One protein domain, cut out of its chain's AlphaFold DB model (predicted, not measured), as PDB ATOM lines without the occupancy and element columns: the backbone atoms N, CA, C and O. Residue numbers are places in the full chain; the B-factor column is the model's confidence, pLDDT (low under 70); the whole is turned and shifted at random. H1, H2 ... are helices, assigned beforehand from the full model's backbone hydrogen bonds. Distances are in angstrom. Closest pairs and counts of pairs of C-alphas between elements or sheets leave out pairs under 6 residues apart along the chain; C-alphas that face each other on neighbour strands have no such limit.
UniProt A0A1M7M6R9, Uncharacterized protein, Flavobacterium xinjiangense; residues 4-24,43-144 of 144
ATOM      1  N   LYS A   4     201.737 130.321 233.768       83.94
ATOM      2  CA  LYS A   4     201.474 131.400 232.805       83.94
ATOM      3  C   LYS A   4     202.085 131.113 231.431       83.94
ATOM      4  O   LYS A   4     201.396 131.217 230.431       83.94
ATOM      5  N   THR A   5     203.353 130.707 231.383       85.69
ATOM      6  CA  THR A   5     204.052 130.380 230.129       85.69
ATOM      7  C   THR A   5     203.382 129.216 229.408       85.69
ATOM      8  O   THR A   5     203.162 129.298 228.207       85.69
ATOM      9  N   VAL A   6     202.997 128.161 230.137       86.69
ATOM     10  CA  VAL A   6     202.266 127.022 229.550       86.69
ATOM     11  C   VAL A   6     200.935 127.480 228.954       86.69
ATOM     12  O   VAL A   6     200.612 127.105 227.833       86.69
ATOM     13  N   PHE A   7     200.195 128.337 229.664       88.12
ATOM     14  CA  PHE A   7     198.956 128.912 229.145       88.12
ATOM     15  C   PHE A   7     199.183 129.702 227.846       88.12
ATOM     16  O   PHE A   7     198.448 129.494 226.888       88.12
ATOM     17  N   TYR A   8     200.218 130.547 227.765       85.94
ATOM     18  CA  TYR A   8     200.520 131.292 226.534       85.94
ATOM     19  C   TYR A   8     200.899 130.409 225.358       85.94
ATOM     20  O   TYR A   8     200.477 130.680 224.239       85.94
ATOM     21  N   VAL A   9     201.677 129.356 225.600       88.69
ATOM     22  CA  VAL A   9     202.033 128.399 224.548       88.69
ATOM     23  C   VAL A   9     200.770 127.717 224.021       88.69
ATOM     24  O   VAL A   9     200.551 127.693 222.815       88.69
ATOM     25  N   LEU A  10     199.888 127.248 224.910       87.12
ATOM     26  CA  LEU A  10     198.605 126.652 224.519       87.12
ATOM     27  C   LEU A  10     197.684 127.650 223.807       87.12
ATOM     28  O   LEU A  10     196.985 127.293 222.863       87.12
ATOM     29  N   PHE A  11     197.684 128.907 224.234       86.75
ATOM     30  CA  PHE A  11     196.932 129.975 223.587       86.75
ATOM     31  C   PHE A  11     197.429 130.237 222.158       86.75
ATOM     32  O   PHE A  11     196.625 130.275 221.229       86.75
ATOM     33  N   LEU A  12     198.747 130.349 221.967       86.81
ATOM     34  CA  LEU A  12     199.371 130.533 220.653       86.81
ATOM     35  C   LEU A  12     199.106 129.348 219.726       86.81
ATOM     36  O   LEU A  12     198.733 129.561 218.576       86.81
ATOM     37  N   ILE A  13     199.233 128.115 220.231       86.44
ATOM     38  CA  ILE A  13     198.871 126.907 219.477       86.44
ATOM     39  C   ILE A  13     197.417 127.005 219.011       86.44
ATOM     40  O   ILE A  13     197.140 126.755 217.843       86.44
ATOM     41  N   GLY A  14     196.501 127.427 219.888       82.38
ATOM     42  CA  GLY A  14     195.090 127.610 219.546       82.38
ATOM     43  C   GLY A  14     194.894 128.616 218.415       82.38
ATOM     44  O   GLY A  14     194.251 128.291 217.423       82.38
ATOM     45  N   ILE A  15     195.511 129.796 218.516       81.12
ATOM     46  CA  ILE A  15     195.434 130.831 217.473       81.12
ATOM     47  C   ILE A  15     195.956 130.315 216.136       81.12
ATOM     48  O   ILE A  15     195.259 130.433 215.133       81.12
ATOM     49  N   VAL A  16     197.156 129.734 216.107       82.25
ATOM     50  CA  VAL A  16     197.759 129.226 214.863       82.25
ATOM     51  C   VAL A  16     196.877 128.143 214.245       82.25
ATOM     52  O   VAL A  16     196.667 128.127 213.035       82.25
ATOM     53  N   SER A  17     196.294 127.281 215.076       80.06
ATOM     54  CA  SER A  17     195.475 126.161 214.612       80.06
ATOM     55  C   SER A  17     194.152 126.586 213.974       80.06
ATOM     56  O   SER A  17     193.654 125.866 213.117       80.06
ATOM     57  N   ILE A  18     193.614 127.767 214.305       73.88
ATOM     58  CA  ILE A  18     192.425 128.335 213.635       73.88
ATOM     59  C   ILE A  18     192.700 128.635 212.151       73.88
ATOM     60  O   ILE A  18     191.778 128.611 211.334       73.88
ATOM     61  N   PHE A  19     193.956 128.903 211.791       73.62
ATOM     62  CA  PHE A  19     194.359 129.182 210.409       73.62
ATOM     63  C   PHE A  19     194.804 127.933 209.642       73.62
ATOM     64  O   PHE A  19     194.982 127.996 208.426       73.62
ATOM     65  N   LEU A  20     194.978 126.805 210.331       74.25
ATOM     66  CA  LEU A  20     195.311 125.531 209.705       74.25
ATOM     67  C   LEU A  20     194.063 124.885 209.097       74.25
ATOM     68  O   LEU A  20     192.939 125.170 209.517       74.25
ATOM     69  N   PRO A  21     194.226 124.009 208.096       66.94
ATOM     70  CA  PRO A  21     193.083 123.401 207.449       66.94
ATOM     71  C   PRO A  21     192.434 122.347 208.367       66.94
ATOM     72  O   PRO A  21     193.109 121.615 209.100       66.94
ATOM     73  N   PHE A  22     191.099 122.320 208.355       69.12
ATOM     74  CA  PHE A  22     190.268 121.518 209.264       69.12
ATOM     75  C   PHE A  22     189.673 120.261 208.625       69.12
ATOM     76  O   PHE A  22     189.314 119.333 209.347       69.12
ATOM     77  N   ASP A  23     189.541 120.244 207.299       64.62
ATOM     78  CA  ASP A  23     188.784 119.246 206.541       64.62
ATOM     79  C   ASP A  23     189.493 118.955 205.214       64.62
ATOM     80  O   ASP A  23     189.970 119.874 204.537       64.62
ATOM     81  N   ILE A  24     189.549 117.674 204.858       55.97
ATOM     82  CA  ILE A  24     190.140 117.164 203.620       55.97
ATOM     83  C   ILE A  24     189.409 117.716 202.392       55.97
ATOM     84  O   ILE A  24     190.070 118.120 201.433       55.97
ATOM     85  N   THR A  43     184.131 125.301 201.727       39.91
ATOM     86  CA  THR A  43     185.251 125.963 202.394       39.91
ATOM     87  C   THR A  43     184.873 126.208 203.847       39.91
ATOM     88  O   THR A  43     184.162 127.154 204.176       39.91
ATOM     89  N   ILE A  44     185.355 125.340 204.728       46.84
ATOM     90  CA  ILE A  44     185.325 125.473 206.197       46.84
ATOM     91  C   ILE A  44     186.737 125.841 206.668       46.84
ATOM     92  O   ILE A  44     187.284 125.274 207.610       46.84
ATOM     93  N   SER A  45     187.378 126.782 205.974       46.84
ATOM     94  CA  SER A  45     188.388 127.602 206.632       46.84
ATOM     95  C   SER A  45     187.641 128.750 207.312       46.84
ATOM     96  O   SER A  45     186.705 129.311 206.737       46.84
ATOM     97  N   PHE A  46     188.011 129.115 208.542       50.97
ATOM     98  CA  PHE A  46     187.403 130.270 209.221       50.97
ATOM     99  C   PHE A  46     187.490 131.543 208.361       50.97
ATOM    100  O   PHE A  46     186.569 132.357 208.356       50.97
ATOM    101  N   LEU A  47     188.556 131.663 207.562       45.66
ATOM    102  CA  LEU A  47     188.748 132.733 206.587       45.66
ATOM    103  C   LEU A  47     187.631 132.775 205.528       45.66
ATOM    104  O   LEU A  47     187.187 133.856 205.154       45.66
ATOM    105  N   ALA A  48     187.139 131.622 205.072       48.06
ATOM    106  CA  ALA A  48     186.036 131.535 204.121       48.06
ATOM    107  C   ALA A  48     184.673 131.861 204.748       48.06
ATOM    108  O   ALA A  48     183.818 132.412 204.060       48.06
ATOM    109  N   ILE A  49     184.481 131.615 206.052       51.28
ATOM    110  CA  ILE A  49     183.285 132.102 206.762       51.28
ATOM    111  C   ILE A  49     183.254 133.633 206.725       51.28
ATOM    112  O   ILE A  49     182.211 134.202 206.436       51.28
ATOM    113  N   PHE A  50     184.388 134.311 206.928       49.06
ATOM    114  CA  PHE A  50     184.454 135.773 206.790       49.06
ATOM    115  C   PHE A  50     184.369 136.248 205.335       49.06
ATOM    116  O   PHE A  50     183.738 137.267 205.071       49.06
ATOM    117  N   LYS A  51     184.961 135.515 204.384       43.75
ATOM    118  CA  LYS A  51     184.961 135.877 202.957       43.75
ATOM    119  C   LYS A  51     183.580 135.720 202.300       43.75
ATOM    120  O   LYS A  51     183.216 136.551 201.475       43.75
ATOM    121  N   ASN A  52     182.796 134.716 202.705       44.34
ATOM    122  CA  ASN A  52     181.423 134.501 202.223       44.34
ATOM    123  C   ASN A  52     180.380 135.346 202.971       44.34
ATOM    124  O   ASN A  52     179.230 135.426 202.534       44.34
ATOM    125  N   VAL A  53     180.756 136.028 204.057       47.34
ATOM    126  CA  VAL A  53     179.938 137.086 204.666       47.34
ATOM    127  C   VAL A  53     180.174 138.373 203.874       47.34
ATOM    128  O   VAL A  53     180.755 139.345 204.347       47.34
ATOM    129  N   SER A  54     179.742 138.382 202.611       42.97
ATOM    130  CA  SER A  54     179.582 139.651 201.907       42.97
ATOM    131  C   SER A  54     178.469 140.429 202.619       42.97
ATOM    132  O   SER A  54     177.365 139.915 202.817       42.97
ATOM    133  N   PHE A  55     178.747 141.674 203.009       48.38
ATOM    134  CA  PHE A  55     177.788 142.576 203.666       48.38
ATOM    135  C   PHE A  55     176.556 142.914 202.798       48.38
ATOM    136  O   PHE A  55     175.695 143.680 203.220       48.38
ATOM    137  N   HIS A  56     176.460 142.359 201.585       45.69
ATOM    138  CA  HIS A  56     175.413 142.650 200.611       45.69
ATOM    139  C   HIS A  56     174.232 141.673 200.606       45.69
ATOM    140  O   HIS A  56     173.220 141.996 199.998       45.69
ATOM    141  N   ASN A  57     174.292 140.539 201.317       49.31
ATOM    142  CA  ASN A  57     173.148 139.625 201.450       49.31
ATOM    143  C   ASN A  57     172.984 139.133 202.898       49.31
ATOM    144  O   ASN A  57     173.392 138.024 203.270       49.31
ATOM    145  N   PHE A  58     172.357 139.977 203.723       53.62
ATOM    146  CA  PHE A  58     171.897 139.651 205.078       53.62
ATOM    147  C   PHE A  58     170.705 138.686 205.026       53.62
ATOM    148  O   PHE A  58     169.557 139.059 205.236       53.62
ATOM    149  N   ASN A  59     170.979 137.419 204.736       65.44
ATOM    150  CA  ASN A  59     170.005 136.350 204.914       65.44
ATOM    151  C   ASN A  59     170.125 135.773 206.340       65.44
ATOM    152  O   ASN A  59     171.230 135.707 206.885       65.44
ATOM    153  N   PHE A  60     169.021 135.327 206.950       66.31
ATOM    154  CA  PHE A  60     168.984 134.834 208.343       66.31
ATOM    155  C   PHE A  60     170.039 133.745 208.619       66.31
ATOM    156  O   PHE A  60     170.711 133.736 209.649       66.31
ATOM    157  N   LEU A  61     170.265 132.877 207.633       64.00
ATOM    158  CA  LEU A  61     171.265 131.810 207.669       64.00
ATOM    159  C   LEU A  61     172.712 132.337 207.750       64.00
ATOM    160  O   LEU A  61     173.544 131.752 208.443       64.00
ATOM    161  N   ASN A  62     173.015 133.459 207.089       60.81
ATOM    162  CA  ASN A  62     174.334 134.098 207.147       60.81
ATOM    163  C   ASN A  62     174.568 134.779 208.502       60.81
ATOM    164  O   ASN A  62     175.673 134.698 209.037       60.81
ATOM    165  N   ILE A  63     173.523 135.365 209.098       68.31
ATOM    166  CA  ILE A  63     173.580 135.949 210.448       68.31
ATOM    167  C   ILE A  63     173.905 134.864 211.484       68.31
ATOM    168  O   ILE A  63     174.789 135.057 212.320       68.31
ATOM    169  N   ILE A  64     173.261 133.695 211.391       68.44
ATOM    170  CA  ILE A  64     173.555 132.551 212.267       68.44
ATOM    171  C   ILE A  64     175.006 132.091 212.104       68.44
ATOM    172  O   ILE A  64     175.693 131.900 213.105       68.44
ATOM    173  N   LYS A  65     175.501 131.942 210.867       62.59
ATOM    174  CA  LYS A  65     176.897 131.541 210.606       62.59
ATOM    175  C   LYS A  65     177.904 132.534 211.194       62.59
ATOM    176  O   LYS A  65     178.901 132.113 211.777       62.59
ATOM    177  N   MET A  66     177.627 133.833 211.082       64.94
ATOM    178  CA  MET A  66     178.475 134.891 211.634       64.94
ATOM    179  C   MET A  66     178.489 134.860 213.168       64.94
ATOM    180  O   MET A  66     179.560 134.897 213.771       64.94
ATOM    181  N   LEU A  67     177.320 134.704 213.800       67.25
ATOM    182  CA  LEU A  67     177.199 134.503 215.250       67.25
ATOM    183  C   LEU A  67     177.992 133.280 215.723       67.25
ATOM    184  O   LEU A  67     178.694 133.361 216.726       67.25
ATOM    185  N   LEU A  68     177.929 132.172 214.983       67.31
ATOM    186  CA  LEU A  68     178.667 130.943 215.286       67.31
ATOM    187  C   LEU A  68     180.186 131.135 215.185       67.31
ATOM    188  O   LEU A  68     180.923 130.679 216.058       67.31
ATOM    189  N   ALA A  69     180.660 131.852 214.166       68.56
ATOM    190  CA  ALA A  69     182.080 132.163 214.016       68.56
ATOM    191  C   ALA A  69     182.593 133.061 215.150       68.56
ATOM    192  O   ALA A  69     183.643 132.785 215.734       68.56
ATOM    193  N   ILE A  70     181.827 134.095 215.509       71.44
ATOM    194  CA  ILE A  70     182.129 134.970 216.647       71.44
ATOM    195  C   ILE A  70     182.167 134.147 217.936       71.44
ATOM    196  O   ILE A  70     183.125 134.258 218.698       71.44
ATOM    197  N   LEU A  71     181.184 133.270 218.151       72.25
ATOM    198  CA  LEU A  71     181.095 132.416 219.334       72.25
ATOM    199  C   LEU A  71     182.282 131.454 219.468       72.25
ATOM    200  O   LEU A  71     182.610 131.067 220.583       72.25
ATOM    201  N   LEU A  72     182.945 131.094 218.367       71.50
ATOM    202  CA  LEU A  72     184.140 130.253 218.393       71.50
ATOM    203  C   LEU A  72     185.426 131.052 218.602       71.50
ATOM    204  O   LEU A  72     186.302 130.569 219.308       71.50
ATOM    205  N   ILE A  73     185.543 132.267 218.057       73.31
ATOM    206  CA  ILE A  73     186.772 133.087 218.122       73.31
ATOM    207  C   ILE A  73     186.869 133.891 219.423       73.31
ATOM    208  O   ILE A  73     187.946 133.994 220.018       73.31
ATOM    209  N   VAL A  74     185.750 134.457 219.879       76.25
ATOM    210  CA  VAL A  74     185.663 135.254 221.112       76.25
ATOM    211  C   VAL A  74     186.244 134.492 222.309       76.25
ATOM    212  O   VAL A  74     187.070 135.070 223.019       76.25
ATOM    213  N   PRO A  75     185.940 133.195 222.516       78.94
ATOM    214  CA  PRO A  75     186.573 132.406 223.557       78.94
ATOM    215  C   PRO A  75     188.095 132.423 223.536       78.94
ATOM    216  O   PRO A  75     188.711 132.592 224.587       78.94
ATOM    217  N   PHE A  76     188.707 132.313 222.354       74.75
ATOM    218  CA  PHE A  76     190.158 132.378 222.244       74.75
ATOM    219  C   PHE A  76     190.646 133.759 222.654       74.75
ATOM    220  O   PHE A  76     191.417 133.829 223.595       74.75
ATOM    221  N   ILE A  77     190.148 134.856 222.083       76.50
ATOM    222  CA  ILE A  77     190.648 136.212 222.395       76.50
ATOM    223  C   ILE A  77     190.499 136.552 223.886       76.50
ATOM    224  O   ILE A  77     191.451 136.995 224.537       76.50
ATOM    225  N   PHE A  78     189.321 136.307 224.460       81.00
ATOM    226  CA  PHE A  78     189.044 136.662 225.849       81.00
ATOM    227  C   PHE A  78     189.702 135.714 226.859       81.00
ATOM    228  O   PHE A  78     189.854 136.085 228.028       81.00
ATOM    229  N   SER A  79     190.156 134.527 226.439       81.69
ATOM    230  CA  SER A  79     190.797 133.570 227.344       81.69
ATOM    231  C   SER A  79     192.057 134.138 228.013       81.69
ATOM    232  O   SER A  79     192.234 133.986 229.224       81.69
ATOM    233  N   ALA A  80     192.894 134.869 227.270       80.88
ATOM    234  CA  ALA A  80     194.090 135.507 227.818       80.88
ATOM    235  C   ALA A  80     193.750 136.592 228.847       80.88
ATOM    236  O   ALA A  80     194.373 136.664 229.909       80.88
ATOM    237  N   ILE A  81     192.718 137.391 228.566       84.38
ATOM    238  CA  ILE A  81     192.247 138.464 229.449       84.38
ATOM    239  C   ILE A  81     191.766 137.866 230.777       84.38
ATOM    240  O   ILE A  81     192.244 138.244 231.849       84.38
ATOM    241  N   PHE A  82     190.873 136.876 230.735       84.31
ATOM    242  CA  PHE A  82     190.335 136.260 231.952       84.31
ATOM    243  C   PHE A  82     191.385 135.488 232.755       84.31
ATOM    244  O   PHE A  82     191.291 135.434 233.988       84.31
ATOM    245  N   PHE A  83     192.403 134.936 232.091       83.44
ATOM    246  CA  PHE A  83     193.534 134.302 232.762       83.44
ATOM    247  C   PHE A  83     194.343 135.312 233.592       83.44
ATOM    248  O   PHE A  83     194.654 135.036 234.754       83.44
ATOM    249  N   PHE A  84     194.610 136.512 233.061       83.31
ATOM    250  CA  PHE A  84     195.276 137.592 233.804       83.31
ATOM    251  C   PHE A  84     194.477 138.061 235.021       83.31
ATOM    252  O   PHE A  84     195.037 138.187 236.112       83.31
ATOM    253  N   TYR A  85     193.166 138.248 234.862       86.06
ATOM    254  CA  TYR A  85     192.270 138.640 235.955       86.06
ATOM    255  C   TYR A  85     191.964 137.502 236.943       86.06
ATOM    256  O   TYR A  85     191.148 137.676 237.850       86.06
ATOM    257  N   LYS A  86     192.601 136.329 236.798       84.06
ATOM    258  CA  LYS A  86     192.404 135.142 237.651       84.06
ATOM    259  C   LYS A  86     190.936 134.690 237.728       84.06
ATOM    260  O   LYS A  86     190.521 134.057 238.701       84.06
ATOM    261  N   LYS A  87     190.129 134.988 236.705       86.12
ATOM    262  CA  LYS A  87     188.706 134.616 236.617       86.12
ATOM    263  C   LYS A  87     188.557 133.209 236.030       86.12
ATOM    264  O   LYS A  87     187.904 133.007 235.011       86.12
ATOM    265  N   TYR A  88     189.168 132.221 236.684       82.94
ATOM    266  CA  TYR A  88     189.308 130.864 236.142       82.94
ATOM    267  C   TYR A  88     187.974 130.141 235.904       82.94
ATOM    268  O   TYR A  88     187.873 129.378 234.956       82.94
ATOM    269  N   ILE A  89     186.938 130.402 236.711       82.25
ATOM    270  CA  ILE A  89     185.605 129.801 236.511       82.25
ATOM    271  C   ILE A  89     184.984 130.276 235.189       82.25
ATOM    272  O   ILE A  89     184.507 129.464 234.405       82.25
ATOM    273  N   ILE A  90     185.050 131.584 234.915       84.44
ATOM    274  CA  ILE A  90     184.555 132.168 233.659       84.44
ATOM    275  C   ILE A  90     185.371 131.624 232.486       84.44
ATOM    276  O   ILE A  90     184.808 131.227 231.474       84.44
ATOM    277  N   LEU A  91     186.690 131.534 232.654       84.56
ATOM    278  CA  LEU A  91     187.602 131.000 231.648       84.56
ATOM    279  C   LEU A  91     187.308 129.533 231.286       84.56
ATOM    280  O   LEU A  91     187.412 129.164 230.119       84.56
ATOM    281  N   ILE A  92     186.923 128.705 232.260       85.00
ATOM    282  CA  ILE A  92     186.496 127.314 232.035       85.00
ATOM    283  C   ILE A  92     185.204 127.285 231.212       85.00
ATOM    284  O   ILE A  92     185.147 126.589 230.203       85.00
ATOM    285  N   MET A  93     184.194 128.069 231.602       83.94
ATOM    286  CA  MET A  93     182.917 128.127 230.877       83.94
ATOM    287  C   MET A  93     183.098 128.619 229.439       83.94
ATOM    288  O   MET A  93     182.518 128.063 228.511       83.94
ATOM    289  N   LEU A  94     183.957 129.619 229.250       85.56
ATOM    290  CA  LEU A  94     184.266 130.195 227.947       85.56
ATOM    291  C   LEU A  94     184.905 129.166 226.998       85.56
ATOM    292  O   LEU A  94     184.552 129.129 225.825       85.56
ATOM    293  N   ASN A  95     185.805 128.310 227.498       83.44
ATOM    294  CA  ASN A  95     186.440 127.251 226.698       83.44
ATOM    295  C   ASN A  95     185.550 126.006 226.515       83.44
ATOM    296  O   ASN A  95     185.790 125.201 225.619       83.44
ATOM    297  N   LEU A  96     184.490 125.842 227.313       84.75
ATOM    298  CA  LEU A  96     183.590 124.684 227.220       84.75
ATOM    299  C   LEU A  96     182.798 124.678 225.917       84.75
ATOM    300  O   LEU A  96     182.660 123.639 225.279       84.75
ATOM    301  N   VAL A  97     182.309 125.847 225.511       83.31
ATOM    302  CA  VAL A  97     181.519 126.015 224.288       83.31
ATOM    303  C   VAL A  97     182.289 125.556 223.039       83.31
ATOM    304  O   VAL A  97     181.789 124.662 222.349       83.31
ATOM    305  N   PRO A  98     183.502 126.070 222.740       80.12
ATOM    306  CA  PRO A  98     184.270 125.606 221.588       80.12
ATOM    307  C   PRO A  98     184.679 124.135 221.714       80.12
ATOM    308  O   PRO A  98     184.664 123.421 220.716       80.12
ATOM    309  N   PHE A  99     184.977 123.639 222.919       85.31
ATOM    310  CA  PHE A  99     185.311 122.226 223.116       85.31
ATOM    311  C   PHE A  99     184.160 121.282 222.741       85.31
ATOM    312  O   PHE A  99     184.361 120.338 221.976       85.31
ATOM    313  N   VAL A 100     182.945 121.557 223.224       84.06
ATOM    314  CA  VAL A 100     181.751 120.770 222.878       84.06
ATOM    315  C   VAL A 100     181.465 120.858 221.381       84.06
ATOM    316  O   VAL A 100     181.169 119.844 220.752       84.06
ATOM    317  N   PHE A 101     181.614 122.043 220.789       81.38
ATOM    318  CA  PHE A 101     181.438 122.224 219.353       81.38
ATOM    319  C   PHE A 101     182.412 121.364 218.535       81.38
ATOM    320  O   PHE A 101     181.986 120.657 217.621       81.38
ATOM    321  N   PHE A 102     183.703 121.355 218.884       79.00
ATOM    322  CA  PHE A 102     184.688 120.516 218.198       79.00
ATOM    323  C   PHE A 102     184.431 119.021 218.403       79.00
ATOM    324  O   PHE A 102     184.605 118.251 217.462       79.00
ATOM    325  N   LEU A 103     183.954 118.597 219.576       81.94
ATOM    326  CA  LEU A 103     183.544 117.205 219.791       81.94
ATOM    327  C   LEU A 103     182.370 116.801 218.896       81.94
ATOM    328  O   LEU A 103     182.429 115.752 218.255       81.94
ATOM    329  N   ILE A 104     181.329 117.635 218.816       79.69
ATOM    330  CA  ILE A 104     180.167 117.383 217.951       79.69
ATOM    331  C   ILE A 104     180.608 117.322 216.486       79.69
ATOM    332  O   ILE A 104     180.209 116.404 215.770       79.69
ATOM    333  N   LEU A 105     181.465 118.246 216.044       73.06
ATOM    334  CA  LEU A 105     182.021 118.219 214.691       73.06
ATOM    335  C   LEU A 105     182.824 116.945 214.417       73.06
ATOM    336  O   LEU A 105     182.646 116.339 213.362       73.06
ATOM    337  N   GLY A 106     183.667 116.525 215.362       70.69
ATOM    338  CA  GLY A 106     184.475 115.314 215.238       70.69
ATOM    339  C   GLY A 106     183.623 114.056 215.085       70.69
ATOM    340  O   GLY A 106     183.835 113.260 214.171       70.69
ATOM    341  N   LEU A 107     182.600 113.921 215.932       76.25
ATOM    342  CA  LEU A 107     181.646 112.812 215.876       76.25
ATOM    343  C   LEU A 107     180.784 112.853 214.608       76.25
ATOM    344  O   LEU A 107     180.497 111.809 214.027       76.25
ATOM    345  N   SER A 108     180.397 114.047 214.154       70.38
ATOM    346  CA  SER A 108     179.543 114.216 212.976       70.38
ATOM    347  C   SER A 108     180.257 113.900 211.663       70.38
ATOM    348  O   SER A 108     179.579 113.542 210.701       70.38
ATOM    349  N   ARG A 109     181.580 114.081 211.577       61.88
ATOM    350  CA  ARG A 109     182.297 114.051 210.291       61.88
ATOM    351  C   ARG A 109     183.118 112.806 209.997       61.88
ATOM    352  O   ARG A 109     183.651 112.723 208.904       61.88
ATOM    353  N   ARG A 110     183.138 111.808 210.887       65.88
ATOM    354  CA  ARG A 110     184.116 110.700 210.874       65.88
ATOM    355  C   ARG A 110     185.542 111.262 210.950       65.88
ATOM    356  O   ARG A 110     185.965 112.062 210.123       65.88
ATOM    357  N   PHE A 111     186.297 110.855 211.966       67.06
ATOM    358  CA  PHE A 111     187.621 111.426 212.235       67.06
ATOM    359  C   PHE A 111     188.574 111.363 211.029       67.06
ATOM    360  O   PHE A 111     189.399 112.252 210.873       67.06
ATOM    361  N   ASP A 112     188.385 110.398 210.132       64.69
ATOM    362  CA  ASP A 112     189.186 110.191 208.921       64.69
ATOM    363  C   ASP A 112     189.079 111.329 207.883       64.69
ATOM    364  O   ASP A 112     189.899 111.405 206.973       64.69
ATOM    365  N   GLN A 113     188.080 112.213 207.999       66.50
ATOM    366  CA  GLN A 113     187.884 113.374 207.114       66.50
ATOM    367  C   GLN A 113     188.460 114.680 207.692       66.50
ATOM    368  O   GLN A 113     188.406 115.732 207.053       66.50
ATOM    369  N   LEU A 114     189.007 114.638 208.909       74.19
ATOM    370  CA  LEU A 114     189.496 115.811 209.631       74.19
ATOM    371  C   LEU A 114     191.004 115.978 209.448       74.19
ATOM    372  O   LEU A 114     191.745 115.020 209.248       74.19
ATOM    373  N   GLN A 115     191.470 117.221 209.531       77.31
ATOM    374  CA  GLN A 115     192.874 117.563 209.305       77.31
ATOM    375  C   GLN A 115     193.568 118.128 210.541       77.31
ATOM    376  O   GLN A 115     192.983 118.292 211.612       77.31
ATOM    377  N   ILE A 116     194.860 118.421 210.382       78.06
ATOM    378  CA  ILE A 116     195.763 118.811 211.462       78.06
ATOM    379  C   ILE A 116     195.245 120.001 212.286       78.06
ATOM    380  O   ILE A 116     195.415 119.998 213.503       78.06
ATOM    381  N   GLY A 117     194.553 120.969 211.670       77.06
ATOM    382  CA  GLY A 117     193.965 122.108 212.382       77.06
ATOM    383  C   GLY A 117     192.906 121.685 213.401       77.06
ATOM    384  O   GLY A 117     192.920 122.157 214.539       77.06
ATOM    385  N   PHE A 118     192.054 120.717 213.045       81.81
ATOM    386  CA  PHE A 118     191.055 120.157 213.957       81.81
ATOM    387  C   PHE A 118     191.716 119.447 215.147       81.81
ATOM    388  O   PHE A 118     191.383 119.724 216.300       81.81
ATOM    389  N   TYR A 119     192.682 118.563 214.883       83.06
ATOM    390  CA  TYR A 119     193.354 117.800 215.938       83.06
ATOM    391  C   TYR A 119     194.152 118.694 216.888       83.06
ATOM    392  O   TYR A 119     194.107 118.487 218.102       83.06
ATOM    393  N   LEU A 120     194.841 119.710 216.362       85.00
ATOM    394  CA  LEU A 120     195.589 120.658 217.183       85.00
ATOM    395  C   LEU A 120     194.667 121.497 218.069       85.00
ATOM    396  O   LEU A 120     195.002 121.722 219.231       85.00
ATOM    397  N   LEU A 121     193.493 121.905 217.580       84.56
ATOM    398  CA  LEU A 121     192.509 122.619 218.400       84.56
ATOM    399  C   LEU A 121     191.895 121.738 219.472       84.56
ATOM    400  O   LEU A 121     191.767 122.171 220.614       84.56
ATOM    401  N   LEU A 122     191.557 120.497 219.138       85.62
ATOM    402  CA  LEU A 122     191.019 119.556 220.111       85.62
ATOM    403  C   LEU A 122     192.054 119.254 221.207       85.62
ATOM    404  O   LEU A 122     191.736 119.331 222.395       85.62
ATOM    405  N   PHE A 123     193.312 119.014 220.827       88.50
ATOM    406  CA  PHE A 123     194.430 118.877 221.764       88.50
ATOM    407  C   PHE A 123     194.598 120.124 222.638       88.50
ATOM    408  O   PHE A 123     194.706 120.024 223.862       88.50
ATOM    409  N   GLN A 124     194.589 121.303 222.021       89.25
ATOM    410  CA  GLN A 124     194.745 122.575 222.710       89.25
ATOM    411  C   GLN A 124     193.637 122.814 223.741       89.25
ATOM    412  O   GLN A 124     193.939 123.213 224.870       89.25
ATOM    413  N   GLN A 125     192.383 122.514 223.398       87.81
ATOM    414  CA  GLN A 125     191.245 122.622 224.307       87.81
ATOM    415  C   GLN A 125     191.394 121.660 225.492       87.81
ATOM    416  O   GLN A 125     191.298 122.089 226.642       87.81
ATOM    417  N   ILE A 126     191.728 120.388 225.247       88.56
ATOM    418  CA  ILE A 126     191.951 119.391 226.310       88.56
ATOM    419  C   ILE A 126     193.072 119.840 227.258       88.56
ATOM    420  O   ILE A 126     192.917 119.805 228.483       88.56
ATOM    421  N   ALA A 127     194.196 120.299 226.707       89.31
ATOM    422  CA  ALA A 127     195.339 120.751 227.488       89.31
ATOM    423  C   ALA A 127     195.016 122.005 228.322       89.31
ATOM    424  O   ALA A 127     195.419 122.088 229.489       89.31
ATOM    425  N   LEU A 128     194.256 122.958 227.768       88.12
ATOM    426  CA  LEU A 128     193.764 124.120 228.512       88.12
ATOM    427  C   LEU A 128     192.839 123.703 229.655       88.12
ATOM    428  O   LEU A 128     193.031 124.164 230.781       88.12
ATOM    429  N   PHE A 129     191.887 122.806 229.403       87.19
ATOM    430  CA  PHE A 129     190.991 122.285 230.435       87.19
ATOM    431  C   PHE A 129     191.760 121.653 231.592       87.19
ATOM    432  O   PHE A 129     191.538 122.005 232.755       87.19
ATOM    433  N   TYR A 130     192.720 120.785 231.282       88.12
ATOM    434  CA  TYR A 130     193.566 120.151 232.287       88.12
ATOM    435  C   TYR A 130     194.347 121.181 233.120       88.12
ATOM    436  O   TYR A 130     194.368 121.117 234.355       88.12
ATOM    437  N   LEU A 131     194.953 122.179 232.466       87.62
ATOM    438  CA  LEU A 131     195.696 123.245 233.138       87.62
ATOM    439  C   LEU A 131     194.796 124.082 234.062       87.62
ATOM    440  O   LEU A 131     195.186 124.372 235.198       87.62
ATOM    441  N   LEU A 132     193.595 124.441 233.608       85.81
ATOM    442  CA  LEU A 132     192.636 125.231 234.383       85.81
ATOM    443  C   LEU A 132     192.135 124.478 235.615       85.81
ATOM    444  O   LEU A 132     192.115 125.048 236.709       85.81
ATOM    445  N   ILE A 133     191.816 123.191 235.472       84.94
ATOM    446  CA  ILE A 133     191.423 122.327 236.591       84.94
ATOM    447  C   ILE A 133     192.559 122.244 237.619       84.94
ATOM    448  O   ILE A 133     192.338 122.470 238.811       84.94
ATOM    449  N   LYS A 134     193.801 122.014 237.173       85.81
ATOM    450  CA  LYS A 134     194.977 121.948 238.058       85.81
ATOM    451  C   LYS A 134     195.214 123.257 238.818       85.81
ATOM    452  O   LYS A 134     195.593 123.235 239.991       85.81
ATOM    453  N   ILE A 135     194.994 124.405 238.175       85.00
ATOM    454  CA  ILE A 135     195.067 125.722 238.825       85.00
ATOM    455  C   ILE A 135     193.971 125.861 239.885       85.00
ATOM    456  O   ILE A 135     194.273 126.274 241.004       85.00
ATOM    457  N   LEU A 136     192.734 125.482 239.562       82.50
ATOM    458  CA  LEU A 136     191.593 125.581 240.472       82.50
ATOM    459  C   LEU A 136     191.812 124.753 241.748       82.50
ATOM    460  O   LEU A 136     191.645 125.273 242.853       82.50
ATOM    461  N   PHE A 137     192.254 123.499 241.607       81.81
ATOM    462  CA  PHE A 137     192.577 122.634 242.745       81.81
ATOM    463  C   PHE A 137     193.715 123.204 243.596       81.81
ATOM    464  O   PHE A 137     193.578 123.290 244.813       81.81
ATOM    465  N   SER A 138     194.789 123.675 242.957       79.19
ATOM    466  CA  SER A 138     195.933 124.288 243.642       79.19
ATOM    467  C   SER A 138     195.558 125.540 244.442       79.19
ATOM    468  O   SER A 138     196.179 125.809 245.463       79.19
ATOM    469  N   ILE A 139     194.567 126.321 244.000       72.69
ATOM    470  CA  ILE A 139     194.076 127.492 244.747       72.69
ATOM    471  C   ILE A 139     193.225 127.052 245.945       72.69
ATOM    472  O   ILE A 139     193.283 127.672 247.006       72.69
ATOM    473  N   LYS A 140     192.439 125.983 245.789       67.25
ATOM    474  CA  LYS A 140     191.548 125.472 246.838       67.25
ATOM    475  C   LYS A 140     192.321 124.833 247.998       67.25
ATOM    476  O   LYS A 140     191.891 124.964 249.137       67.25
ATOM    477  N   THR A 141     193.464 124.201 247.724       63.41
ATOM    478  CA  THR A 141     194.333 123.590 248.746       63.41
ATOM    479  C   THR A 141     195.122 124.601 249.577       63.41
ATOM    480  O   THR A 141     195.464 124.283 250.701       63.41
ATOM    481  N   VAL A 142     195.400 125.803 249.059       59.06
ATOM    482  CA  VAL A 142     196.136 126.867 249.787       59.06
ATOM    483  C   VAL A 142     195.222 127.681 250.718       59.06
ATOM    484  O   VAL A 142     195.698 128.401 251.585       59.06
ATOM    485  N   LYS A 143     193.900 127.589 250.535       53.78
ATOM    486  CA  LYS A 143     192.898 128.247 251.392       53.78
ATOM    487  C   LYS A 143     192.412 127.384 252.568       53.78
ATOM    488  O   LYS A 143     191.524 127.831 253.289       53.78
ATOM    489  N   ARG A 144     192.927 126.162 252.717       46.34
ATOM    490  CA  ARG A 144     192.728 125.301 253.892       46.34
ATOM    491  C   ARG A 144     193.985 125.339 254.738       46.34
ATOM    492  O   ARG A 144     193.815 125.286 255.969       46.34
TER     493      ARG A 144
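Overview. This is residues 4 to 24 and 43 to 144 of the 144 residues of an uncharacterized protein of Flavobacterium xinjiangense (UniProt A0A1M7M6R9). H5, the longest helix, joins H1, H3 and H4 in an up-and-down bundle of four helices, each running against the one before it, with contacts in a ring H5, H1, H3, H4. Short H2 packs on H3 and on the end of H1 at one end; residues 55 to 61 stick out there, and residues 137 to 144 at the other end. The class is all helix: 123 residues are printed, with five named helices, H1 to H5 in order, and no named strand. The whole is only just compact, close to loose, with a radius of gyration of the C-alphas of 16.2 A, and elongated, spanning 57 by 32 by 23 A.

Along the chain. Find C-alpha 116 at (195.763, 118.811, 211.462); from there H5, residues 116 to 142, runs 39.2 A to C-alpha 142 at (196.136, 126.867, 249.787). H1, residues 4 to 19, begins at (201.474, 131.400, 232.805) and spans 23.6 A. Look next for H4, residues 88 to 109, 31.6 A, H3, residues 60 to 84, 36.7 A with a kink of 34 degrees near residue 77, and H2, residues 46 to 52, 10.1 A.

Arrangement. Start at Ser 17 and Gly 117, the closest C-alphas of H1 and H5, 4.9 A apart; these helices touch at a shallow tilt of 23 degrees, opposite ways. H5 touches H4, a hairpin, closest at C-alphas 125 and 99, 6.1 A. H4 touches H3 with residues 88 to 98 alone, a hairpin at a steep tilt of 43 degrees, closest at C-alphas 94 and 75, 5.4 A. H3 touches H1 with residues 76 to 80 alone, closest at C-alphas 76 and 15, 7.3 A. H2 and H3 touch, a hairpin, closest at C-alphas 49 and 69, 7.4 A. H1 and H2 only just touch, with 3 pairs of C-alphas within 8 A, closest at C-alphas 18 and 46, 7.0 A. H1 and H4 are apart, and so are H3 and H5. Each O i to N i+4 pair is within hydrogen-bond range in H2, against 11 of 12 in H1, 17 of 21 in H3, 16 of 18 in H4 and 22 of 23 in H5.

Size, cuts and confidence. The C-alphas of His 56 and Arg 144 are the two farthest apart, 58.6 A. Residues 25 to 42 are not printed, and C-alphas 24 and 43 are 10.1 A apart across the cut. Of the links printed whole, none is long. In this model pLDDT is under 70 at residues 21 to 24, 43 to 69, 109 to 113 and 140 to 144.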